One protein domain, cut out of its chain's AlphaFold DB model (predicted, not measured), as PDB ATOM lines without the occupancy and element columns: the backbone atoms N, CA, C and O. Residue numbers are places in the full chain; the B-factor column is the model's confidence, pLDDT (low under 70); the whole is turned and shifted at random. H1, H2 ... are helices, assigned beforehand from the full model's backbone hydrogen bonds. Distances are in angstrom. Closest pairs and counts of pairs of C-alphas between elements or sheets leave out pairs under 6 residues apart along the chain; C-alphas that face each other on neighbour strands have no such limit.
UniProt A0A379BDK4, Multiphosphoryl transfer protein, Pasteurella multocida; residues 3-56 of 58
ATOM      1  N   ASN A   3     175.373 213.431 198.996       93.81
ATOM      2  CA  ASN A   3     174.130 213.868 198.378       93.81
ATOM      3  C   ASN A   3     173.529 214.997 199.226       93.81
ATOM      4  O   ASN A   3     173.126 214.776 200.367       93.81
ATOM      5  N   LEU A   4     173.525 216.217 198.685       93.62
ATOM      6  CA  LEU A   4     172.988 217.403 199.350       93.62
ATOM      7  C   LEU A   4     171.459 217.449 199.283       93.62
ATOM      8  O   LEU A   4     170.846 218.048 200.160       93.62
ATOM      9  N   THR A   5     170.847 216.810 198.282       93.00
ATOM     10  CA  THR A   5     169.383 216.746 198.148       93.00
ATOM     11  C   THR A   5     168.767 215.923 199.274       93.00
ATOM     12  O   THR A   5     167.816 216.362 199.909       93.00
ATOM     13  N   THR A   6     169.339 214.756 199.566       92.25
ATOM     14  CA  THR A   6     168.872 213.866 200.643       92.25
ATOM     15  C   THR A   6     169.564 214.131 201.980       92.25
ATOM     16  O   THR A   6     169.335 213.402 202.942       92.25
ATOM     17  N   ASN A   7     170.436 215.146 202.041       90.75
ATOM     18  CA  ASN A   7     171.276 215.474 203.197       90.75
ATOM     19  C   ASN A   7     172.016 214.246 203.769       90.75
ATOM     20  O   ASN A   7     172.118 214.036 204.977       90.75
ATOM     21  N   SER A   8     172.507 213.388 202.874       90.88
ATOM     22  CA  SER A   8     173.218 212.174 203.261       90.88
ATOM     23  C   SER A   8     174.572 212.508 203.879       90.88
ATOM     24  O   SER A   8     175.108 213.604 203.714       90.88
ATOM     25  N   GLN A   9     175.165 211.535 204.566       91.06
ATOM     26  CA  GLN A   9     176.523 211.667 205.083       91.06
ATOM     27  C   GLN A   9     177.550 211.703 203.945       91.06
ATOM     28  O   GLN A   9     177.331 211.172 202.852       91.06
ATOM     29  N   LEU A  10     178.700 212.326 204.210       90.81
ATOM     30  CA  LEU A  10     179.816 212.315 203.275       90.81
ATOM     31  C   LEU A  10     180.460 210.922 203.254       90.81
ATOM     32  O   LEU A  10     180.977 210.434 204.255       90.81
ATOM     33  N   ILE A  11     180.452 210.297 202.085       92.50
ATOM     34  CA  ILE A  11     181.022 208.977 201.833       92.50
ATOM     35  C   ILE A  11     182.312 209.057 201.008       92.50
ATOM     36  O   ILE A  11     182.601 210.051 200.336       92.50
ATOM     37  N   SER A  12     183.064 207.957 200.985       89.75
ATOM     38  CA  SER A  12     184.162 207.776 200.032       89.75
ATOM     39  C   SER A  12     183.618 207.348 198.669       89.75
ATOM     40  O   SER A  12     182.974 206.307 198.571       89.75
ATOM     41  N   ALA A  13     183.936 208.118 197.625       86.75
ATOM     42  CA  ALA A  13     183.564 207.810 196.240       86.75
ATOM     43  C   ALA A  13     184.371 206.646 195.634       86.75
ATOM     44  O   ALA A  13     184.020 206.149 194.575       86.75
ATOM     45  N   LYS A  14     185.441 206.189 196.304       88.12
ATOM     46  CA  LYS A  14     186.257 205.047 195.853       88.12
ATOM     47  C   LYS A  14     185.579 203.692 196.093       88.12
ATOM     48  O   LYS A  14     186.024 202.683 195.565       88.12
ATOM     49  N   SER A  15     184.552 203.646 196.944       90.88
ATOM     50  CA  SER A  15     183.856 202.410 197.303       90.88
ATOM     51  C   SER A  15     182.530 202.323 196.563       90.88
ATOM     52  O   SER A  15     181.607 203.076 196.869       90.88
ATOM     53  N   LEU A  16     182.422 201.362 195.644       86.94
ATOM     54  CA  LEU A  16     181.212 201.143 194.851       86.94
ATOM     55  C   LEU A  16     179.971 200.943 195.736       86.94
ATOM     56  O   LEU A  16     178.976 201.630 195.548       86.94
ATOM     57  N   LEU A  17     180.054 200.093 196.767       90.56
ATOM     58  CA  LEU A  17     178.946 199.855 197.703       90.56
ATOM     59  C   LEU A  17     178.438 201.144 198.361       90.56
ATOM     60  O   LEU A  17     177.232 201.341 198.479       90.56
ATOM     61  N   LYS A  18     179.349 202.039 198.764       89.56
ATOM     62  CA  LYS A  18     178.961 203.321 199.366       89.56
ATOM     63  C   LYS A  18     178.282 204.225 198.347       89.56
ATOM     64  O   LYS A  18     177.298 204.865 198.690       89.56
ATOM     65  N   VAL A  19     178.786 204.264 197.115       87.69
ATOM     66  CA  VAL A  19     178.193 205.059 196.029       87.69
ATOM     67  C   VAL A  19     176.784 204.567 195.692       87.69
ATOM     68  O   VAL A  19     175.885 205.392 195.568       87.69
ATOM     69  N   ILE A  20     176.558 203.251 195.643       86.94
ATOM     70  CA  ILE A  20     175.214 202.679 195.460       86.94
ATOM     71  C   ILE A  20     174.301 203.044 196.639       86.94
ATOM     72  O   ILE A  20     173.196 203.544 196.437       86.94
ATOM     73  N   ALA A  21     174.781 202.880 197.876       89.12
ATOM     74  CA  ALA A  21     174.018 203.220 199.078       89.12
ATOM     75  C   ALA A  21     173.715 204.726 199.214       89.12
ATOM     76  O   ALA A  21     172.789 205.099 199.930       89.12
ATOM     77  N   LEU A  22     174.469 205.599 198.534       91.12
ATOM     78  CA  LEU A  22     174.217 207.040 198.515       91.12
ATOM     79  C   LEU A  22     172.897 207.393 197.810       91.12
ATOM     80  O   LEU A  22     172.366 208.479 198.048       91.12
ATOM     81  N   GLY A  23     172.384 206.517 196.935       87.81
ATOM     82  CA  GLY A  23     171.127 206.752 196.218       87.81
ATOM     83  C   GLY A  23     171.165 208.026 195.368       87.81
ATOM     84  O   GLY A  23     170.226 208.823 195.373       87.81
ATOM     85  N   ALA A  24     172.290 208.287 194.698       87.88
ATOM     86  CA  ALA A  24     172.392 209.402 193.766       87.88
ATOM     87  C   ALA A  24     171.470 209.155 192.557       87.88
ATOM     88  O   ALA A  24     171.500 208.077 191.972       87.88
ATOM     89  N   GLN A  25     170.654 210.144 192.195       88.00
ATOM     90  CA  GLN A  25     169.710 210.075 191.077       88.00
ATOM     91  C   GLN A  25     169.830 211.341 190.226       88.00
ATOM     92  O   GLN A  25     170.353 212.361 190.686       88.00
ATOM     93  N   GLN A  26     169.333 211.290 188.990       84.88
ATOM     94  CA  GLN A  26     169.260 212.473 188.135       84.88
ATOM     95  C   GLN A  26     168.483 213.595 188.846       84.88
ATOM     96  O   GLN A  26     167.460 213.358 189.486       84.88
ATOM     97  N   GLY A  27     168.989 214.825 188.759       88.12
ATOM     98  CA  GLY A  27     168.411 215.987 189.443       88.12
ATOM     99  C   GLY A  27     168.853 216.146 190.904       88.12
ATOM    100  O   GLY A  27     168.599 217.195 191.500       88.12
ATOM    101  N   HIS A  28     169.560 215.171 191.488       92.50
ATOM    102  CA  HIS A  28     170.161 215.341 192.809       92.50
ATOM    103  C   HIS A  28     171.395 216.243 192.753       92.50
ATOM    104  O   HIS A  28     172.204 216.198 191.827       92.50
ATOM    105  N   ARG A  29     171.574 217.049 193.801       91.62
ATOM    106  CA  ARG A  29     172.773 217.862 193.999       91.62
ATOM    107  C   ARG A  29     173.805 217.045 194.753       91.62
ATOM    108  O   ARG A  29     173.633 216.755 195.937       91.62
ATOM    109  N   LEU A  30     174.893 216.696 194.080       91.56
ATOM    110  CA  LEU A  30     175.986 215.926 194.662       91.56
ATOM    111  C   LEU A  30     177.185 216.838 194.927       91.56
ATOM    112  O   LEU A  30     177.558 217.661 194.096       91.56
ATOM    113  N   ARG A  31     177.806 216.683 196.096       91.44
ATOM    114  CA  ARG A  31     179.056 217.351 196.462       91.44
ATOM    115  C   ARG A  31     180.213 216.376 196.327       91.44
ATOM    116  O   ARG A  31     180.283 215.378 197.053       91.44
ATOM    117  N   PHE A  32     181.158 216.704 195.458       90.69
ATOM    118  CA  PHE A  32     182.425 215.994 195.326       90.69
ATOM    119  C   PHE A  32     183.516 216.758 196.075       90.69
ATOM    120  O   PHE A  32     183.558 217.983 196.059       90.69
ATOM    121  N   VAL A  33     184.361 216.024 196.792       90.44
ATOM    122  CA  VAL A  33     185.503 216.573 197.527       90.44
ATOM    123  C   VAL A  33     186.669 215.641 197.255       90.44
ATOM    124  O   VAL A  33     186.546 214.434 197.483       90.44
ATOM    125  N   ALA A  34     187.763 216.199 196.756       90.62
ATOM    126  CA  ALA A  34     189.018 215.501 196.528       90.62
ATOM    127  C   ALA A  34     190.126 216.195 197.324       90.62
ATOM    128  O   ALA A  34     190.069 217.399 197.570       90.62
ATOM    129  N   THR A  35     191.123 215.425 197.745       89.25
ATOM    130  CA  THR A  35     192.251 215.890 198.561       89.25
ATOM    131  C   THR A  35     193.533 215.231 198.069       89.25
ATOM    132  O   THR A  35     193.496 214.060 197.692       89.25
ATOM    133  N   GLY A  36     194.655 215.949 198.119       92.06
ATOM    134  CA  GLY A  36     195.959 215.477 197.637       92.06
ATOM    135  C   GLY A  36     196.461 216.269 196.428       92.06
ATOM    136  O   GLY A  36     195.785 217.182 195.959       92.06
ATOM    137  N   ALA A  37     197.649 215.919 195.931       92.50
ATOM    138  CA  ALA A  37     198.304 216.629 194.826       92.50
ATOM    139  C   ALA A  37     197.474 216.617 193.529       92.50
ATOM    140  O   ALA A  37     197.433 217.602 192.802       92.50
ATOM    141  N   GLU A  38     196.745 215.529 193.284       90.94
ATOM    142  CA  GLU A  38     195.921 215.331 192.086       90.94
ATOM    143  C   GLU A  38     194.460 215.755 192.301       90.94
ATOM    144  O   GLU A  38     193.609 215.508 191.450       90.94
ATOM    145  N   ALA A  39     194.127 216.372 193.444       91.81
ATOM    146  CA  ALA A  39     192.742 216.693 193.793       91.81
ATOM    147  C   ALA A  39     192.057 217.558 192.731       91.81
ATOM    148  O   ALA A  39     190.909 217.305 192.377       91.81
ATOM    149  N   GLN A  40     192.768 218.556 192.210       91.88
ATOM    150  CA  GLN A  40     192.234 219.463 191.201       91.88
ATOM    151  C   GLN A  40     191.971 218.733 189.882       91.88
ATOM    152  O   GLN A  40     190.858 218.804 189.365       91.88
ATOM    153  N   GLN A  41     192.938 217.944 189.410       92.69
ATOM    154  CA  GLN A  41     192.787 217.118 188.212       92.69
ATOM    155  C   GLN A  41     191.640 216.107 188.359       92.69
ATOM    156  O   GLN A  41     190.847 215.933 187.438       92.69
ATOM    157  N   ALA A  42     191.502 215.476 189.528       91.38
ATOM    158  CA  ALA A  42     190.420 214.537 189.800       91.38
ATOM    159  C   ALA A  42     189.039 215.210 189.755       91.38
ATOM    160  O   ALA A  42     188.112 214.653 189.174       91.38
ATOM    161  N   ILE A  43     188.889 216.405 190.339       91.75
ATOM    162  CA  ILE A  43     187.624 217.153 190.281       91.75
ATOM    163  C   ILE A  43     187.300 217.585 188.848       91.75
ATOM    164  O   ILE A  43     186.146 217.470 188.444       91.75
ATOM    165  N   GLN A  44     188.296 218.039 188.081       92.44
ATOM    166  CA  GLN A  44     188.101 218.399 186.674       92.44
ATOM    167  C   GLN A  44     187.646 217.195 185.847       92.44
ATOM    168  O   GLN A  44     186.600 217.266 185.212       92.44
ATOM    169  N   CYS A  45     188.350 216.069 185.966       90.38
ATOM    170  CA  CYS A  45     188.016 214.833 185.266       90.38
ATOM    171  C   CYS A  45     186.610 214.321 185.632       90.38
ATOM    172  O   CYS A  45     185.845 213.929 184.758       90.38
ATOM    173  N   VAL A  46     186.210 214.390 186.910       88.88
ATOM    174  CA  VAL A  46     184.830 214.062 187.320       88.88
ATOM    175  C   VAL A  46     183.814 214.995 186.654       88.88
ATOM    176  O   VAL A  46     182.768 214.525 186.218       88.88
ATOM    177  N   GLY A  47     184.106 216.295 186.561       89.50
ATOM    178  CA  GLY A  47     183.254 217.259 185.861       89.50
ATOM    179  C   GLY A  47     183.101 216.935 184.375       89.50
ATOM    180  O   GLY A  47     181.978 216.883 183.882       89.50
ATOM    181  N   GLU A  48     184.210 216.645 183.693       90.81
ATOM    182  CA  GLU A  48     184.213 216.236 182.283       90.81
ATOM    183  C   GLU A  48     183.435 214.935 182.070       90.81
ATOM    184  O   GLU A  48     182.643 214.841 181.139       90.81
ATOM    185  N   LEU A  49     183.600 213.937 182.943       87.62
ATOM    186  CA  LEU A  49     182.840 212.690 182.855       87.62
ATOM    187  C   LEU A  49     181.340 212.922 183.031       87.62
ATOM    188  O   LEU A  49     180.558 212.318 182.310       87.62
ATOM    189  N   ILE A  50     180.926 213.789 183.958       85.25
ATOM    190  CA  ILE A  50     179.507 214.117 184.154       85.25
ATOM    191  C   ILE A  50     178.936 214.828 182.917       85.25
ATOM    192  O   ILE A  50     177.829 214.495 182.500       85.25
ATOM    193  N   ASP A  51     179.684 215.757 182.315       86.56
ATOM    194  CA  ASP A  51     179.291 216.443 181.072       86.56
ATOM    195  C   ASP A  51     179.155 215.453 179.900       86.56
ATOM    196  O   ASP A  51     178.171 215.455 179.159       86.56
ATOM    197  N   ASN A  52     180.070 214.482 179.831       87.12
ATOM    198  CA  ASN A  52     180.032 213.363 178.887       87.12
ATOM    199  C   ASN A  52     179.071 212.228 179.305       87.12
ATOM    200  O   ASN A  52     179.243 211.092 178.863       87.12
ATOM    201  N   HIS A  53     178.077 212.499 180.160       81.69
ATOM    202  CA  HIS A  53     177.045 211.531 180.568       81.69
ATOM    203  C   HIS A  53     177.628 210.223 181.135       81.69
ATOM    204  O   HIS A  53     177.096 209.139 180.935       81.69
ATOM    205  N   LEU A  54     178.756 210.323 181.840       80.94
ATOM    206  CA  LEU A  54     179.491 209.213 182.454       80.94
ATOM    207  C   LEU A  54     179.984 208.154 181.451       80.94
ATOM    208  O   LEU A  54     180.246 207.016 181.838       80.94
ATOM    209  N   GLY A  55     180.155 208.534 180.182       72.00
ATOM    210  CA  GLY A  55     180.530 207.606 179.117       72.00
ATOM    211  C   GLY A  55     179.358 206.773 178.590       72.00
ATOM    212  O   GLY A  55     179.579 205.871 177.783       72.00
ATOM    213  N   GLU A  56     178.124 207.075 179.003       62.69
ATOM    214  CA  GLU A  56     176.915 206.547 178.376       62.69
ATOM    215  C   GLU A  56     176.621 207.372 177.112       62.69
ATOM    216  O   GLU A  56     175.834 208.316 177.113       62.69
TER     217      GLU A  56
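Overview. This is residues 3 to 56 of the 58 residues of the protein "Multiphosphoryl transfer protein" of Pasteurella multocida (UniProt A0A379BDK4). With little regular structure, the model is mostly loops: the longer helix H2 and the nearly extended stretch of residues 28 to 36 make a narrow V with its turn near Ala 37, and the short helix H1 sits away from H2, within a loose ring of chain. The printed part has 54 residues, with two named helices, H1 then H2, and no named strand; the class is all helix, with 19 residues in named elements. It is only just compact, close to loose, with a radius of gyration of the C-alphas of 11.6 A and spans of 28 by 26 by 18 A.

Along the chain. H2, residues 39 to 51, measures 18.5 A from C-alpha 39 at (192.742, 216.693, 193.793) to C-alpha 51 at (179.291, 216.443, 181.072). H1, residues 16 to 21, begins with C-alpha 16 at (181.212, 201.143, 194.851).

Arrangement. H2 and H1 are apart. In both, every O i to N i+4 pair is within hydrogen-bond range. Residues 36 to 41, of which 39 to 41 belong to H2, stand free.

Size, cuts and confidence. The C-alphas of Gly 27 and Ala 37, the two farthest apart, are 30.4 A apart. The link from H1 to H2, 17 residues, is long. The printed part has no cut. Residue 56 has a pLDDT under 70.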